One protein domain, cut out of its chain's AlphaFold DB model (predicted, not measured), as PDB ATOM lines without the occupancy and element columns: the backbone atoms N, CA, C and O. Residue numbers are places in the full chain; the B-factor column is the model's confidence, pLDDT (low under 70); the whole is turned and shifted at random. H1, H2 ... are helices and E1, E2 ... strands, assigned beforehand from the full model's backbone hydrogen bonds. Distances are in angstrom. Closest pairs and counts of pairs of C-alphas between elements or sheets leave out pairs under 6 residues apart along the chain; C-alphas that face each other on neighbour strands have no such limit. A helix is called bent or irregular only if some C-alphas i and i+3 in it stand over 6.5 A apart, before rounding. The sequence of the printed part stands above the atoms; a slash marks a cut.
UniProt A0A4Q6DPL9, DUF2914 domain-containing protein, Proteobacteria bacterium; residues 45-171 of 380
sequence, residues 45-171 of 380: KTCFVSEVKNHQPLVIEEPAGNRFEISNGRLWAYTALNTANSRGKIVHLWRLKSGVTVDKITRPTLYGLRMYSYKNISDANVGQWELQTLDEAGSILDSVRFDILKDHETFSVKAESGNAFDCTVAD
ATOM      1  N   LYS A  45     134.643 142.356 173.227       83.44
ATOM      2  CA  LYS A  45     133.249 142.356 173.670       83.44
ATOM      3  C   LYS A  45     132.328 142.611 172.488       83.44
ATOM      4  O   LYS A  45     132.468 143.618 171.789       83.44
ATOM      5  N   THR A  46     131.382 141.703 172.299       87.25
ATOM      6  CA  THR A  46     130.333 141.762 171.285       87.25
ATOM      7  C   THR A  46     129.014 142.146 171.949       87.25
ATOM      8  O   THR A  46     128.632 141.585 172.975       87.25
ATOM      9  N   CYS A  47     128.292 143.090 171.359       87.12
ATOM     10  CA  CYS A  47     126.960 143.498 171.792       87.12
ATOM     11  C   CYS A  47     126.021 143.672 170.591       87.12
ATOM     12  O   CYS A  47     126.461 143.852 169.449       87.12
ATOM     13  N   PHE A  48     124.714 143.632 170.839       87.62
ATOM     14  CA  PHE A  48     123.698 143.939 169.836       87.62
ATOM     15  C   PHE A  48     123.172 145.357 169.981       87.62
ATOM     16  O   PHE A  48     122.934 145.832 171.090       87.62
ATOM     17  N   VAL A  49     122.925 145.996 168.839       83.50
ATOM     18  CA  VAL A  49     122.350 147.340 168.757       83.50
ATOM     19  C   VAL A  49     121.272 147.402 167.682       83.50
ATOM     20  O   VAL A  49     121.259 146.601 166.742       83.50
ATOM     21  N   SER A  50     120.345 148.345 167.824       75.94
ATOM     22  CA  SER A  50     119.277 148.571 166.846       75.94
ATOM     23  C   SER A  50     119.803 149.239 165.576       75.94
ATOM     24  O   SER A  50     119.345 148.934 164.475       75.94
ATOM     25  N   GLU A  51     120.800 150.116 165.714       80.25
ATOM     26  CA  GLU A  51     121.355 150.883 164.607       80.25
ATOM     27  C   GLU A  51     122.842 151.204 164.818       80.25
ATOM     28  O   GLU A  51     123.320 151.383 165.938       80.25
ATOM     29  N   VAL A  52     123.578 151.302 163.708       74.44
ATOM     30  CA  VAL A  52     124.957 151.799 163.665       74.44
ATOM     31  C   VAL A  52     124.994 153.005 162.732       74.44
ATOM     32  O   VAL A  52     124.727 152.872 161.537       74.44
ATOM     33  N   LYS A  53     125.360 154.178 163.256       76.75
ATOM     34  CA  LYS A  53     125.463 155.430 162.494       76.75
ATOM     35  C   LYS A  53     126.871 155.994 162.630       76.75
ATOM     36  O   LYS A  53     127.409 156.048 163.729       76.75
ATOM     37  N   ASN A  54     127.493 156.389 161.517       72.38
ATOM     38  CA  ASN A  54     128.877 156.890 161.493       72.38
ATOM     39  C   ASN A  54     129.880 155.965 162.217       72.38
ATOM     40  O   ASN A  54     130.767 156.431 162.925       72.38
ATOM     41  N   HIS A  55     129.722 154.646 162.055       67.12
ATOM     42  CA  HIS A  55     130.550 153.622 162.714       67.12
ATOM     43  C   HIS A  55     130.479 153.607 164.252       67.12
ATOM     44  O   HIS A  55     131.360 153.037 164.900       67.12
ATOM     45  N   GLN A  56     129.439 154.200 164.837       68.06
ATOM     46  CA  GLN A  56     129.162 154.139 166.268       68.06
ATOM     47  C   GLN A  56     127.824 153.436 166.519       68.06
ATOM     48  O   GLN A  56     126.877 153.641 165.747       68.06
ATOM     49  N   PRO A  57     127.740 152.592 167.562       72.56
ATOM     50  CA  PRO A  57     126.461 152.065 168.002       72.56
ATOM     51  C   PRO A  57     125.575 153.232 168.439       72.56
ATOM     52  O   PRO A  57     125.982 154.042 169.273       72.56
ATOM     53  N   LEU A  58     124.369 153.338 167.880       73.38
ATOM     54  CA  LEU A  58     123.374 154.234 168.447       73.38
ATOM     55  C   LEU A  58     122.876 153.555 169.727       73.38
ATOM     56  O   LEU A  58     122.153 152.560 169.662       73.38
ATOM     57  N   VAL A  59     123.359 154.024 170.878       60.84
ATOM     58  CA  VAL A  59     122.981 153.462 172.177       60.84
ATOM     59  C   VAL A  59     121.468 153.591 172.325       60.84
ATOM     60  O   VAL A  59     120.917 154.684 172.215       60.84
ATOM     61  N   ILE A  60     120.802 152.459 172.536       60.91
ATOM     62  CA  ILE A  60     119.388 152.434 172.899       60.91
ATOM     63  C   ILE A  60     119.314 152.976 174.324       60.91
ATOM     64  O   ILE A  60     119.992 152.445 175.205       60.91
ATOM     65  N   GLU A  61     118.536 154.036 174.541       53.97
ATOM     66  CA  GLU A  61     118.197 154.511 175.883       53.97
ATOM     67  C   GLU A  61     117.486 153.363 176.613       53.97
ATOM     68  O   GLU A  61     116.332 153.067 176.332       53.97
ATOM     69  N   GLU A  62     118.250 152.654 177.447       56.12
ATOM     70  CA  GLU A  62     117.860 151.517 178.286       56.12
ATOM     71  C   GLU A  62     117.030 150.426 177.572       56.12
ATOM     72  O   GLU A  62     115.800 150.511 177.507       56.12
ATOM     73  N   PRO A  63     117.651 149.332 177.077       60.25
ATOM     74  CA  PRO A  63     116.865 148.169 176.675       60.25
ATOM     75  C   PRO A  63     115.978 147.742 177.854       60.25
ATOM     76  O   PRO A  63     116.430 147.695 179.000       60.25
ATOM     77  N   ALA A  64     114.702 147.454 177.586       57.16
ATOM     78  CA  ALA A  64     113.746 147.029 178.604       57.16
ATOM     79  C   ALA A  64     114.133 145.628 179.123       57.16
ATOM     80  O   ALA A  64     113.637 144.598 178.657       57.16
ATOM     81  N   GLY A  65     115.084 145.581 180.058       68.88
ATOM     82  CA  GLY A  65     115.773 144.357 180.459       68.88
ATOM     83  C   GLY A  65     116.652 143.799 179.333       68.88
ATOM     84  O   GLY A  65     117.381 144.524 178.667       68.88
ATOM     85  N   ASN A  66     116.569 142.490 179.089       78.81
ATOM     86  CA  ASN A  66     117.376 141.806 178.071       78.81
ATOM     87  C   ASN A  66     116.666 141.746 176.707       78.81
ATOM     88  O   ASN A  66     116.797 140.739 176.007       78.81
ATOM     89  N   ARG A  67     115.861 142.748 176.342       83.88
ATOM     90  CA  ARG A  67     115.093 142.735 175.090       83.88
ATOM     91  C   ARG A  67     115.033 144.118 174.452       83.88
ATOM     92  O   ARG A  67     114.826 145.104 175.152       83.88
ATOM     93  N   PHE A  68     115.135 144.175 173.125       85.50
ATOM     94  CA  PHE A  68     114.810 145.379 172.356       85.50
ATOM     95  C   PHE A  68     114.145 145.043 171.009       85.50
ATOM     96  O   PHE A  68     114.270 143.927 170.497       85.50
ATOM     97  N   GLU A  69     113.401 146.002 170.452       87.81
ATOM     98  CA  GLU A  69     112.689 145.878 169.173       87.81
ATOM     99  C   GLU A  69     113.573 146.265 167.975       87.81
ATOM    100  O   GLU A  69     114.326 147.237 168.008       87.81
ATOM    101  N   ILE A  70     113.482 145.502 166.889       87.19
ATOM    102  CA  ILE A  70     114.311 145.666 165.696       87.19
ATOM    103  C   ILE A  70     113.651 146.684 164.755       87.19
ATOM    104  O   ILE A  70     112.776 146.336 163.965       87.19
ATOM    105  N   SER A  71     114.106 147.938 164.793       72.31
ATOM    106  CA  SER A  71     113.429 149.080 164.153       72.31
ATOM    107  C   SER A  71     113.587 149.206 162.628       72.31
ATOM    108  O   SER A  71     112.902 150.016 162.019       72.31
ATOM    109  N   ASN A  72     114.437 148.401 161.976       80.38
ATOM    110  CA  ASN A  72     114.711 148.500 160.527       80.38
ATOM    111  C   ASN A  72     114.836 147.132 159.829       80.38
ATOM    112  O   ASN A  72     115.536 146.993 158.822       80.38
ATOM    113  N   GLY A  73     114.248 146.083 160.414       85.62
ATOM    114  CA  GLY A  73     114.390 144.708 159.917       85.62
ATOM    115  C   GLY A  73     115.837 144.197 159.910       85.62
ATOM    116  O   GLY A  73     116.146 143.232 159.216       85.62
ATOM    117  N   ARG A  74     116.750 144.846 160.648       90.31
ATOM    118  CA  ARG A  74     118.167 144.477 160.751       90.31
ATOM    119  C   ARG A  74     118.600 144.398 162.201       90.31
ATOM    120  O   ARG A  74     118.477 145.378 162.925       90.31
ATOM    121  N   LEU A  75     119.169 143.262 162.585       90.25
ATOM    122  CA  LEU A  75     119.863 143.104 163.857       90.25
ATOM    123  C   LEU A  75     121.352 143.365 163.645       90.25
ATOM    124  O   LEU A  75     121.991 142.635 162.882       90.25
ATOM    125  N   TRP A  76     121.902 144.383 164.302       90.44
ATOM    126  CA  TRP A  76     123.323 144.710 164.218       90.44
ATOM    127  C   TRP A  76     124.083 144.110 165.387       90.44
ATOM    128  O   TRP A  76     123.697 144.280 166.538       90.44
ATOM    129  N   ALA A  77     125.196 143.457 165.076       90.75
ATOM    130  CA  ALA A  77     126.213 143.081 166.036       90.75
ATOM    131  C   ALA A  77     127.385 144.045 165.926       90.75
ATOM    132  O   ALA A  77     127.910 144.260 164.828       90.75
ATOM    133  N   TYR A  78     127.795 144.584 167.062       88.31
ATOM    134  CA  TYR A  78     128.937 145.461 167.204       88.31
ATOM    135  C   TYR A  78     129.951 144.818 168.143       88.31
ATOM    136  O   TYR A  78     129.598 144.321 169.207       88.31
ATOM    137  N   THR A  79     131.210 144.857 167.740       86.88
ATOM    138  CA  THR A  79     132.316 144.234 168.453       86.88
ATOM    139  C   THR A  79     133.433 145.240 168.581       86.88
ATOM    140  O   THR A  79     133.899 145.778 167.573       86.88
ATOM    141  N   ALA A  80     133.885 145.472 169.807       81.75
ATOM    142  CA  ALA A  80     135.076 146.264 170.063       81.75
ATOM    143  C   ALA A  80     136.256 145.383 170.445       81.75
ATOM    144  O   ALA A  80     136.109 144.377 171.138       81.75
ATOM    145  N   LEU A  81     137.421 145.788 169.954       77.31
ATOM    146  CA  LEU A  81     138.699 145.128 170.144       77.31
ATOM    147  C   LEU A  81     139.528 146.004 171.085       77.31
ATOM    148  O   LEU A  81     139.963 147.086 170.701       77.31
ATOM    149  N   ASN A  82     139.746 145.547 172.315       67.31
ATOM    150  CA  ASN A  82     140.431 146.324 173.352       67.31
ATOM    151  C   ASN A  82     141.965 146.279 173.253       67.31
ATOM    152  O   ASN A  82     142.653 146.897 174.061       67.31
ATOM    153  N   THR A  83     142.545 145.569 172.276       62.12
ATOM    154  CA  THR A  83     144.005 145.476 172.129       62.12
ATOM    155  C   THR A  83     144.504 146.158 170.855       62.12
ATOM    156  O   THR A  83     144.247 145.720 169.740       62.12
ATOM    157  N   ALA A  84     145.304 147.219 171.025       53.34
ATOM    158  CA  ALA A  84     145.883 148.021 169.939       53.34
ATOM    159  C   ALA A  84     146.927 147.286 169.065       53.34
ATOM    160  O   ALA A  84     147.361 147.815 168.045       53.34
ATOM    161  N   ASN A  85     147.348 146.078 169.460       52.44
ATOM    162  CA  ASN A  85     148.508 145.381 168.890       52.44
ATOM    163  C   ASN A  85     148.206 143.980 168.336       52.44
ATOM    164  O   ASN A  85     149.132 143.229 168.033       52.44
ATOM    165  N   SER A  86     146.937 143.608 168.190       56.12
ATOM    166  CA  SER A  86     146.537 142.297 167.684       56.12
ATOM    167  C   SER A  86     146.172 142.395 166.194       56.12
ATOM    168  O   SER A  86     145.109 142.861 165.775       56.12
ATOM    169  N   ARG A  87     147.130 142.012 165.346       62.75
ATOM    170  CA  ARG A  87     146.902 141.843 163.907       62.75
ATOM    171  C   ARG A  87     146.213 140.513 163.665       62.75
ATOM    172  O   ARG A  87     146.593 139.512 164.258       62.75
ATOM    173  N   GLY A  88     145.225 140.520 162.783       74.25
ATOM    174  CA  GLY A  88     144.559 139.310 162.330       74.25
ATOM    175  C   GLY A  88     143.209 139.621 161.712       74.25
ATOM    176  O   GLY A  88     142.898 140.763 161.347       74.25
ATOM    177  N   LYS A  89     142.387 138.586 161.613       82.94
ATOM    178  CA  LYS A  89     140.997 138.678 161.180       82.94
ATOM    179  C   LYS A  89     140.077 138.361 162.346       82.94
ATOM    180  O   LYS A  89     140.302 137.402 163.071       82.94
ATOM    181  N   ILE A  90     139.022 139.154 162.479       86.75
ATOM    182  CA  ILE A  90     137.900 138.836 163.354       86.75
ATOM    183  C   ILE A  90     136.764 138.331 162.482       86.75
ATOM    184  O   ILE A  90     136.501 138.843 161.384       86.75
ATOM    185  N   VAL A  91     136.111 137.281 162.958       90.56
ATOM    186  CA  VAL A  91     135.018 136.623 162.259       90.56
ATOM    187  C   VAL A  91     133.765 136.704 163.111       90.56
ATOM    188  O   VAL A  91     133.747 136.193 164.221       90.56
ATOM    189  N   HIS A  92     132.698 137.278 162.564       93.75
ATOM    190  CA  HIS A  92     131.348 137.121 163.092       93.75
ATOM    191  C   HIS A  92     130.703 135.920 162.414       93.75
ATOM    192  O   HIS A  92     130.433 135.938 161.208       93.75
ATOM    193  N   LEU A  93     130.471 134.871 163.193       95.00
ATOM    194  CA  LEU A  93     129.839 133.642 162.752       95.00
ATOM    195  C   LEU A  93     128.412 133.586 163.307       95.00
ATOM    196  O   LEU A  93     128.209 133.361 164.498       95.00
ATOM    197  N   TRP A  94     127.424 133.792 162.435       94.50
ATOM    198  CA  TRP A  94     126.006 133.750 162.787       94.50
ATOM    199  C   TRP A  94     125.484 132.328 162.645       94.50
ATOM    200  O   TRP A  94     125.525 131.745 161.554       94.50
ATOM    201  N   ARG A  95     124.978 131.769 163.741       94.50
ATOM    202  CA  ARG A  95     124.572 130.369 163.816       94.50
ATOM    203  C   ARG A  95     123.192 130.237 164.434       94.50
ATOM    204  O   ARG A  95     122.813 130.994 165.321       94.50
ATOM    205  N   LEU A  96     122.464 129.221 163.992       91.25
ATOM    206  CA  LEU A  96     121.333 128.711 164.759       91.25
ATOM    207  C   LEU A  96     121.870 127.959 165.979       91.25
ATOM    208  O   LEU A  96     122.933 127.340 165.903       91.25
ATOM    209  N   LYS A  97     121.112 127.924 167.078       86.81
ATOM    210  CA  LYS A  97     121.498 127.165 168.285       86.81
ATOM    211  C   LYS A  97     121.669 125.659 168.032       86.81
ATOM    212  O   LYS A  97     122.374 124.982 168.771       86.81
ATOM    213  N   SER A  98     121.086 125.139 166.948       86.31
ATOM    214  CA  SER A  98     121.327 123.778 166.444       86.31
ATOM    215  C   SER A  98     122.756 123.547 165.926       86.31
ATOM    216  O   SER A  98     123.112 122.421 165.592       86.31
ATOM    217  N   GLY A  99     123.575 124.598 165.831       85.19
ATOM    218  CA  GLY A  99     124.956 124.562 165.360       85.19
ATOM    219  C   GLY A  99     125.120 124.869 163.871       85.19
ATOM    220  O   GLY A  99     126.258 125.000 163.415       85.19
ATOM    221  N   VAL A 100     124.028 125.026 163.117       89.56
ATOM    222  CA  VAL A 100     124.067 125.349 161.683       89.56
ATOM    223  C   VAL A 100     124.575 126.774 161.475       89.56
ATOM    224  O   VAL A 100     123.975 127.731 161.963       89.56
ATOM    225  N   THR A 101     125.665 126.916 160.722       90.50
ATOM    226  CA  THR A 101     126.185 128.219 160.292       90.50
ATOM    227  C   THR A 101     125.310 128.792 159.189       90.50
ATOM    228  O   THR A 101     125.124 128.163 158.150       90.50
ATOM    229  N   VAL A 102     124.804 130.002 159.408       90.44
ATOM    230  CA  VAL A 102     123.958 130.723 158.450       90.44
ATOM    231  C   VAL A 102     124.738 131.832 157.756       90.44
ATOM    232  O   VAL A 102     124.477 132.128 156.593       90.44
ATOM    233  N   ASP A 103     125.676 132.467 158.459       90.00
ATOM    234  CA  ASP A 103     126.475 133.555 157.901       90.00
ATOM    235  C   ASP A 103     127.874 133.608 158.512       90.00
ATOM    236  O   ASP A 103     128.065 133.263 159.681       90.00
ATOM    237  N   LYS A 104     128.843 134.075 157.724       92.19
ATOM    238  CA  LYS A 104     130.232 134.264 158.149       92.19
ATOM    239  C   LYS A 104     130.754 135.569 157.568       92.19
ATOM    240  O   LYS A 104     131.001 135.668 156.369       92.19
ATOM    241  N   ILE A 105     130.975 136.548 158.435       90.06
ATOM    242  CA  ILE A 105     131.519 137.848 158.058       90.06
ATOM    243  C   ILE A 105     132.922 137.950 158.630       90.06
ATOM    244  O   ILE A 105     133.105 137.849 159.837       90.06
ATOM    245  N   THR A 106     133.912 138.170 157.772       88.00
ATOM    246  CA  THR A 106     135.313 138.313 158.176       88.00
ATOM    247  C   THR A 106     135.789 139.733 157.909       88.00
ATOM    248  O   THR A 106     135.588 140.268 156.816       88.00
ATOM    249  N   ARG A 107     136.426 140.352 158.904       81.75
ATOM    250  CA  ARG A 107     137.034 141.680 158.786       81.75
ATOM    251  C   ARG A 107     138.454 141.644 159.343       81.75
ATOM    252  O   ARG A 107     138.650 141.114 160.432       81.75
ATOM    253  N   PRO A 108     139.448 142.199 158.636       78.88
ATOM    254  CA  PRO A 108     140.769 142.354 159.220       78.88
ATOM    255  C   PRO A 108     140.752 143.495 160.245       78.88
ATOM    256  O   PRO A 108     140.108 144.527 160.031       78.88
ATOM    257  N   THR A 109     141.482 143.315 161.344       73.56
ATOM    258  CA  THR A 109     141.558 144.270 162.468       73.56
ATOM    259  C   THR A 109     142.308 145.555 162.122       73.56
ATOM    260  O   THR A 109     142.213 146.558 162.823       73.56
ATOM    261  N   LEU A 110     142.989 145.570 160.973       61.78
ATOM    262  CA  LEU A 110     143.691 146.734 160.433       61.78
ATOM    263  C   LEU A 110     142.747 147.895 160.055       61.78
ATOM    264  O   LEU A 110     143.201 149.026 159.920       61.78
ATOM    265  N   TYR A 111     141.442 147.632 159.901       53.66
ATOM    266  CA  TYR A 111     140.420 148.655 159.626       53.66
ATOM    267  C   TYR A 111     139.896 149.377 160.876       53.66
ATOM    268  O   TYR A 111     138.956 150.166 160.776       53.66
ATOM    269  N   GLY A 112     140.499 149.125 162.038       60.66
ATOM    270  CA  GLY A 112     140.172 149.773 163.301       60.66
ATOM    271  C   GLY A 112     139.793 148.774 164.390       60.66
ATOM    272  O   GLY A 112     139.535 147.601 164.142       60.66
ATOM    273  N   LEU A 113     139.705 149.277 165.621       71.62
ATOM    274  CA  LEU A 113     139.391 148.502 166.828       71.62
ATOM    275  C   LEU A 113     137.903 148.124 166.946       71.62
ATOM    276  O   LEU A 113     137.399 147.884 168.039       71.62
ATOM    277  N   ARG A 114     137.161 148.158 165.834       78.38
ATOM    278  CA  ARG A 114     135.703 148.022 165.807       78.38
ATOM    279  C   ARG A 114     135.280 147.208 164.602       78.38
ATOM    280  O   ARG A 114     135.686 147.485 163.475       78.38
ATOM    281  N   MET A 115     134.404 146.246 164.835       85.00
ATOM    282  CA  MET A 115     133.772 145.444 163.804       85.00
ATOM    283  C   MET A 115     132.259 145.523 163.958       85.00
ATOM    284  O   MET A 115     131.725 145.542 165.061       85.00
ATOM    285  N   TYR A 116     131.561 145.552 162.829       86.69
ATOM    286  CA  TYR A 116     130.116 145.423 162.799       86.69
ATOM    287  C   TYR A 116     129.691 144.463 161.693       86.69
ATOM    288  O   TYR A 116     130.303 144.377 160.623       86.69
ATOM    289  N   SER A 117     128.608 143.748 161.953       90.44
ATOM    290  CA  SER A 117     127.893 142.948 160.963       90.44
ATOM    291  C   SER A 117     126.408 143.034 161.260       90.44
ATOM    292  O   SER A 117     126.037 143.278 162.404       90.44
ATOM    293  N   TYR A 118     125.559 142.767 160.279       91.12
ATOM    294  CA  TYR A 118     124.123 142.724 160.515       91.12
ATOM    295  C   TYR A 118     123.494 141.490 159.894       91.12
ATOM    296  O   TYR A 118     124.015 140.931 158.927       91.12
ATOM    297  N   LYS A 119     122.329 141.122 160.424       90.56
ATOM    298  CA  LYS A 119     121.436 140.147 159.812       90.56
ATOM    299  C   LYS A 119     120.115 140.813 159.459       90.56
ATOM    300  O   LYS A 119     119.510 141.467 160.304       90.56
ATOM    301  N   ASN A 120     119.677 140.648 158.211       91.00
ATOM    302  CA  ASN A 120     118.306 140.983 157.833       91.00
ATOM    303  C   ASN A 120     117.368 139.966 158.490       91.00
ATOM    304  O   ASN A 120     117.599 138.761 158.373       91.00
ATOM    305  N   ILE A 121     116.348 140.458 159.181       91.44
ATOM    306  CA  ILE A 121     115.399 139.656 159.941       91.44
ATOM    307  C   ILE A 121     114.101 139.517 159.154       91.44
ATOM    308  O   ILE A 121     113.570 140.481 158.606       91.44
ATOM    309  N   SER A 122     113.616 138.286 159.098       91.25
ATOM    310  CA  SER A 122     112.369 137.866 158.474       91.25
ATOM    311  C   SER A 122     111.737 136.747 159.302       91.25
ATOM    312  O   SER A 122     112.352 136.237 160.242       91.25
ATOM    313  N   ASP A 123     110.539 136.306 158.920       90.25
ATOM    314  CA  ASP A 123     109.825 135.212 159.595       90.25
ATOM    315  C   ASP A 123     110.652 133.925 159.689       90.25
ATOM    316  O   ASP A 123     110.613 133.229 160.700       90.25
ATOM    317  N   ALA A 124     111.474 133.643 158.675       89.25
ATOM    318  CA  ALA A 124     112.360 132.481 158.655       89.25
ATOM    319  C   ALA A 124     113.511 132.567 159.674       89.25
ATOM    320  O   ALA A 124     114.227 131.590 159.879       89.25
ATOM    321  N   ASN A 125     113.727 133.734 160.288       91.56
ATOM    322  CA  ASN A 125     114.781 133.957 161.271       91.56
ATOM    323  C   ASN A 125     114.287 133.869 162.719       91.56
ATOM    324  O   ASN A 125     115.108 133.966 163.626       91.56
ATOM    325  N   VAL A 126     112.988 133.674 162.956       94.38
ATOM    326  CA  VAL A 126     112.439 133.506 164.308       94.38
ATOM    327  C   VAL A 126     112.992 132.227 164.944       94.38
ATOM    328  O   VAL A 126     112.998 131.167 164.318       94.38
ATOM    329  N   GLY A 127     113.453 132.316 166.194       94.88
ATOM    330  CA  GLY A 127     114.021 131.185 166.932       94.88
ATOM    331  C   GLY A 127     115.314 131.524 167.668       94.88
ATOM    332  O   GLY A 127     115.611 132.692 167.908       94.88
ATOM    333  N   GLN A 128     116.072 130.488 168.036       96.06
ATOM    334  CA  GLN A 128     117.266 130.614 168.879       96.06
ATOM    335  C   GLN A 128     118.552 130.690 168.053       96.06
ATOM    336  O   GLN A 128     118.804 129.844 167.184       96.06
ATOM    337  N   TRP A 129     119.403 131.650 168.392       95.69
ATOM    338  CA  TRP A 129     120.621 131.990 167.669       95.69
ATOM    339  C   TRP A 129     121.831 132.107 168.594       95.69
ATOM    340  O   TRP A 129     121.726 132.325 169.802       95.69
ATOM    341  N   GLU A 130     123.003 131.983 167.984       94.81
ATOM    342  CA  GLU A 130     124.291 132.266 168.592       94.81
ATOM    343  C   GLU A 130     125.137 133.061 167.595       94.81
ATOM    344  O   GLU A 130     125.273 132.689 166.425       94.81
ATOM    345  N   LEU A 131     125.705 134.167 168.063       94.19
ATOM    346  CA  LEU A 131     126.755 134.885 167.364       94.19
ATOM    347  C   LEU A 131     128.077 134.557 168.043       94.19
ATOM    348  O   LEU A 131     128.248 134.871 169.216       94.19
ATOM    349  N   GLN A 132     129.006 133.962 167.302       94.25
ATOM    350  CA  GLN A 132     130.365 133.737 167.782       94.25
ATOM    351  C   GLN A 132     131.303 134.742 167.126       94.25
ATOM    352  O   GLN A 132     131.293 134.902 165.902       94.25
ATOM    353  N   THR A 133     132.131 135.375 167.942       91.56
ATOM    354  CA  THR A 133     133.232 136.212 167.490       91.56
ATOM    355  C   THR A 133     134.505 135.392 167.596       91.56
ATOM    356  O   THR A 133     134.861 134.944 168.683       91.56
ATOM    357  N   LEU A 134     135.158 135.141 166.465       91.38
ATOM    358  CA  LEU A 134     136.340 134.283 166.378       91.38
ATOM    359  C   LEU A 134     137.566 135.081 165.940       91.38
ATOM    360  O   LEU A 134     137.429 136.084 165.234       91.38
ATOM    361  N   ASP A 135     138.747 134.587 166.295       87.06
ATOM    362  CA  ASP A 135     139.997 134.993 165.654       87.06
ATOM    363  C   ASP A 135     140.170 134.325 164.274       87.06
ATOM    364  O   ASP A 135     139.312 133.585 163.774       87.06
ATOM    365  N   GLU A 136     141.307 134.593 163.638       83.25
ATOM    366  CA  GLU A 136     141.662 134.035 162.336       83.25
ATOM    367  C   GLU A 136     141.900 132.520 162.363       83.25
ATOM    368  O   GLU A 136     141.596 131.835 161.382       83.25
ATOM    369  N   ALA A 137     142.381 131.990 163.488       81.00
ATOM    370  CA  ALA A 137     142.595 130.562 163.700       81.00
ATOM    371  C   ALA A 137     141.282 129.802 163.981       81.00
ATOM    372  O   ALA A 137     141.257 128.571 163.960       81.00
ATOM    373  N   GLY A 138     140.179 130.524 164.204       84.38
ATOM    374  CA  GLY A 138     138.872 129.969 164.543       84.38
ATOM    375  C   GLY A 138     138.655 129.765 166.043       84.38
ATOM    376  O   GLY A 138     137.663 129.138 166.421       84.38
ATOM    377  N   SER A 139     139.538 130.287 166.896       86.69
ATOM    378  CA  SER A 139     139.336 130.306 168.344       86.69
ATOM    379  C   SER A 139     138.201 131.263 168.683       86.69
ATOM    380  O   SER A 139     138.138 132.378 168.166       86.69
ATOM    381  N   ILE A 140     137.306 130.840 169.572       89.12
ATOM    382  CA  ILE A 140     136.204 131.682 170.043       89.12
ATOM    383  C   ILE A 140     136.769 132.735 170.997       89.12
ATOM    384  O   ILE A 140     137.328 132.390 172.036       89.12
ATOM    385  N   LEU A 141     136.602 134.004 170.636       86.06
ATOM    386  CA  LEU A 141     136.961 135.168 171.445       86.06
ATOM    387  C   LEU A 141     135.786 135.614 172.318       86.06
ATOM    388  O   LEU A 141     135.978 135.958 173.477       86.06
ATOM    389  N   ASP A 142     134.571 135.578 171.765       89.75
ATOM    390  CA  ASP A 142     133.331 135.917 172.468       89.75
ATOM    391  C   ASP A 142     132.133 135.173 171.849       89.75
ATOM    392  O   ASP A 142     132.189 134.726 170.697       89.75
ATOM    393  N   SER A 143     131.046 135.012 172.604       91.25
ATOM    394  CA  SER A 143     129.809 134.390 172.122       91.25
ATOM    395  C   SER A 143     128.575 134.995 172.783       91.25
ATOM    396  O   SER A 143     128.462 135.040 174.009       91.25
ATOM    397  N   VAL A 144     127.602 135.385 171.959       91.50
ATOM    398  CA  VAL A 144     126.330 135.951 172.409       91.50
ATOM    399  C   VAL A 144     125.176 135.080 171.934       91.50
ATOM    400  O   VAL A 144     124.977 134.879 170.734       91.50
ATOM    401  N   ARG A 145     124.376 134.585 172.882       92.94
ATOM    402  CA  ARG A 145     123.168 133.794 172.618       92.94
ATOM    403  C   ARG A 145     121.914 134.628 172.794       92.94
ATOM    404  O   ARG A 145     121.794 135.393 173.757       92.94
ATOM    405  N   PHE A 146     120.983 134.475 171.863       93.62
ATOM    406  CA  PHE A 146     119.780 135.292 171.802       93.62
ATOM    407  C   PHE A 146     118.652 134.590 171.050       93.62
ATOM    408  O   PHE A 146     118.885 133.720 170.213       93.62
ATOM    409  N   ASP A 147     117.426 135.019 171.320       94.88
ATOM    410  CA  ASP A 147     116.231 134.611 170.601       94.88
ATOM    411  C   ASP A 147     115.724 135.778 169.749       94.88
ATOM    412  O   ASP A 147     115.633 136.917 170.218       94.88
ATOM    413  N   ILE A 148     115.357 135.487 168.502       94.50
ATOM    414  CA  ILE A 148     114.572 136.392 167.663       94.50
ATOM    415  C   ILE A 148     113.108 136.007 167.832       94.50
ATOM    416  O   ILE A 148     112.713 134.883 167.516       94.50
ATOM    417  N   LEU A 149     112.313 136.950 168.325       94.81
ATOM    418  CA  LEU A 149     110.890 136.793 168.598       94.81
ATOM    419  C   LEU A 149     110.087 137.671 167.638       94.81
ATOM    420  O   LEU A 149     110.525 138.772 167.294       94.81
ATOM    421  N   LYS A 150     108.905 137.199 167.245       94.38
ATOM    422  CA  LYS A 150     107.952 137.950 166.426       94.38
ATOM    423  C   LYS A 150     106.667 138.162 167.220       94.38
ATOM    424  O   LYS A 150     106.015 137.182 167.573       94.38
ATOM    425  N   ASP A 151     106.311 139.422 167.443       90.88
ATOM    426  CA  ASP A 151     105.052 139.827 168.065       90.88
ATOM    427  C   ASP A 151     104.227 140.575 167.009       90.88
ATOM    428  O   ASP A 151     104.538 141.701 166.632       90.88
ATOM    429  N   HIS A 152     103.179 139.936 166.483       88.81
ATOM    430  CA  HIS A 152     102.412 140.452 165.341       88.81
ATOM    431  C   HIS A 152     103.297 140.779 164.121       88.81
ATOM    432  O   HIS A 152     103.793 139.857 163.475       88.81
ATOM    433  N   GLU A 153     103.470 142.057 163.778       87.50
ATOM    434  CA  GLU A 153     104.260 142.520 162.627       87.50
ATOM    435  C   GLU A 153     105.663 143.010 163.016       87.50
ATOM    436  O   GLU A 153     106.440 143.387 162.140       87.50
ATOM    437  N   THR A 154     106.016 142.981 164.304       90.25
ATOM    438  CA  THR A 154     107.306 143.477 164.792       90.25
ATOM    439  C   THR A 154     108.221 142.337 165.224       90.25
ATOM    440  O   THR A 154     107.790 141.284 165.707       90.25
ATOM    441  N   PHE A 155     109.524 142.539 165.025       92.81
ATOM    442  CA  PHE A 155     110.560 141.620 165.484       92.81
ATOM    443  C   PHE A 155     111.293 142.219 166.671       92.81
ATOM    444  O   PHE A 155     111.567 143.415 166.720       92.81
ATOM    445  N   SER A 156     111.691 141.368 167.602       91.88
ATOM    446  CA  SER A 156     112.499 141.767 168.750       91.88
ATOM    447  C   SER A 156     113.576 140.731 169.016       91.88
ATOM    448  O   SER A 156     113.427 139.557 168.674       91.88
ATOM    449  N   VAL A 157     114.658 141.173 169.638       91.31
ATOM    450  CA  VAL A 157     115.739 140.305 170.085       91.31
ATOM    451  C   VAL A 157     115.730 140.239 171.600       91.31
ATOM    452  O   VAL A 157     115.623 141.269 172.264       91.31
ATOM    453  N   LYS A 158     115.835 139.030 172.149       91.62
ATOM    454  CA  LYS A 158     115.983 138.786 173.582       91.62
ATOM    455  C   LYS A 158     117.284 138.036 173.838       91.62
ATOM    456  O   LYS A 158     117.432 136.915 173.367       91.62
ATOM    457  N   ALA A 159     118.219 138.618 174.577       87.62
ATOM    458  CA  ALA A 159     119.471 137.937 174.902       87.62
ATOM    459  C   ALA A 159     119.325 137.017 176.123       87.62
ATOM    460  O   ALA A 159     118.574 137.314 177.057       87.62
ATOM    461  N   GLU A 160     120.082 135.915 176.136       85.81
ATOM    462  CA  GLU A 160     120.144 135.010 177.292       85.81
ATOM    463  C   GLU A 160     120.827 135.686 178.505       85.81
ATOM    464  O   GLU A 160     120.492 135.374 179.646       85.81
ATOM    465  N   SER A 161     121.726 136.656 178.280       74.38
ATOM    466  CA  SER A 161     122.410 137.432 179.327       74.38
ATOM    467  C   SER A 161     122.157 138.940 179.192       74.38
ATOM    468  O   SER A 161     122.005 139.461 178.087       74.38
ATOM    469  N   GLY A 162     122.118 139.662 180.319       61.00
ATOM    470  CA  GLY A 162     121.817 141.104 180.325       61.00
ATOM    471  C   GLY A 162     122.923 141.997 179.777       61.00
ATOM    472  O   GLY A 162     122.659 143.120 179.363       61.00
ATOM    473  N   ASN A 163     124.143 141.476 179.671       63.25
ATOM    474  CA  ASN A 163     125.295 142.247 179.204       63.25
ATOM    475  C   ASN A 163     125.418 142.270 177.669       63.25
ATOM    476  O   ASN A 163     126.264 142.984 177.141       63.25
ATOM    477  N   ALA A 164     124.577 141.518 176.948       69.25
ATOM    478  CA  ALA A 164     124.598 141.419 175.487       69.25
ATOM    479  C   ALA A 164     124.197 142.715 174.756       69.25
ATOM    480  O   ALA A 164     124.416 142.831 173.553       69.25
ATOM    481  N   PHE A 165     123.608 143.679 175.462       74.50
ATOM    482  CA  PHE A 165     123.241 144.996 174.922       74.50
ATOM    483  C   PHE A 165     124.084 146.127 175.515       74.50
ATOM    484  O   PHE A 165     123.943 147.282 175.125       74.50
ATOM    485  N   ASP A 166     124.979 145.802 176.450       75.19
ATOM    486  CA  ASP A 166     125.869 146.773 177.063       75.19
ATOM    487  C   ASP A 166     127.132 146.955 176.212       75.19
ATOM    488  O   ASP A 166     128.135 146.244 176.357       75.19
ATOM    489  N   CYS A 167     127.087 147.957 175.340       73.88
ATOM    490  CA  CYS A 167     128.222 148.363 174.524       73.88
ATOM    491  C   CYS A 167     129.156 149.366 175.235       73.88
ATOM    492  O   CYS A 167     130.113 149.815 174.619       73.88
ATOM    493  N   THR A 168     128.939 149.733 176.508       65.25
ATOM    494  CA  THR A 168     129.694 150.834 177.157       65.25
ATOM    495  C   THR A 168     131.176 150.526 177.383       65.25
ATOM    496  O   THR A 168     132.021 151.418 177.306       65.25
ATOM    497  N   VAL A 169     131.526 149.252 177.570       54.06
ATOM    498  CA  VAL A 169     132.925 148.801 177.722       54.06
ATOM    499  C   VAL A 169     133.731 148.969 176.418       54.06
ATOM    500  O   VAL A 169     134.954 148.990 176.452       54.06
ATOM    501  N   ALA A 170     133.066 149.160 175.274       51.12
ATOM    502  CA  ALA A 170     133.707 149.338 173.971       51.12
ATOM    503  C   ALA A 170     134.256 150.752 173.685       51.12
ATOM    504  O   ALA A 170     134.941 150.945 172.677       51.12
ATOM    505  N   ASP A 171     133.931 151.747 174.518       45.97
ATOM    506  CA  ASP A 171     134.239 153.166 174.267       45.97
ATOM    507  C   ASP A 171     135.113 153.823 175.362       45.97
ATOM    508  O   ASP A 171     135.397 155.022 175.294       45.97
TER     509      ASP A 171
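This is residues 45 to 171 of the 380 residues of the protein "DUF2914 domain-containing protein" of Proteobacteria bacterium (UniProt A0A4Q6DPL9). What shape do these atoms make? They make a lopsided sandwich of strands: a strongly twisted sheet of six, in the order E2, E9, E8, E7, E4, E5, curls partly round a smaller sheet, E1, E3, E6, and the two are partly face to face. The short helix H1 packs beside E1. What is it built of? The printed part has 127 residues with nine named strands, E1 to E9, and then one named helix; the class is mostly strand, and both sheets are antiparallel. How large is it? It is compact, with a radius of gyration of the C-alphas of 14.0 A and spans of 46 by 33 by 23 A.

What does the first strand pair with? E1, residues 45 to 49, is antiparallel to E3, residues 74 to 81, with N 47 and O 78 within hydrogen-bond range at 2.8 A. E3 is also antiparallel to E6, residues 114 to 120, with N 77 and O 117 at 2.8 A. How do the other strands pair? E2, residues 67 to 69, is antiparallel to E9, residues 154 to 159, with N 68 and O 157 at 3.1 A. E4, residues 89 to 96, forms a hairpin with E5, residues 101 to 108, with N 92 and O 105 at 2.8 A, and is antiparallel to E7, residues 127 to 134, with N 93 and O 132 at 2.8 A. E7, E8, residues 140 to 151, and E9 form a meander, each strand the antiparallel neighbour of the one before, with N 129 and O 146 at 2.8 A and N 149 and O 156 at 2.9 A. How do the sheets meet? They form a sandwich, two sheets face to face, 7.5 A centre to centre where they face each other; the closest C-alphas of E1 and E8 are those of Lys 45 and Asp 142, 6.6 A apart. Where is the helix? H1, residues 162 to 165, is only just irregular, with C-alphas 162 and 165 6.8 A apart, and is too short for any O i to N i+4 pair. The closest C-alphas of E1 and H1 are those of Cys 47 and Ala 164, 4.9 A apart.

Where does E1 begin? Its C-alpha 45 is at (133.249, 142.356, 173.670). Which strands are long? E8 measures 32.3 A from first to last C-alpha, E3 22.6 A, E7 22.5 A and E4 22.3 A. Where does H1 end? Its C-alpha 165 is at (123.241, 144.996, 174.922).

How far does it reach? The two C-alphas farthest apart, those of Asn 85 and His 152, are 46.5 A apart, and the printed part has no cut. Which link is long? E1 to E2, with 17 residues between them, is a long link. Where is confidence low? The mean pLDDT of the printed part is 81.5; residues 55 to 56, 59 to 65, 82 to 87, 110 to 112, 162 to 164 and 168 to 171 are under 70.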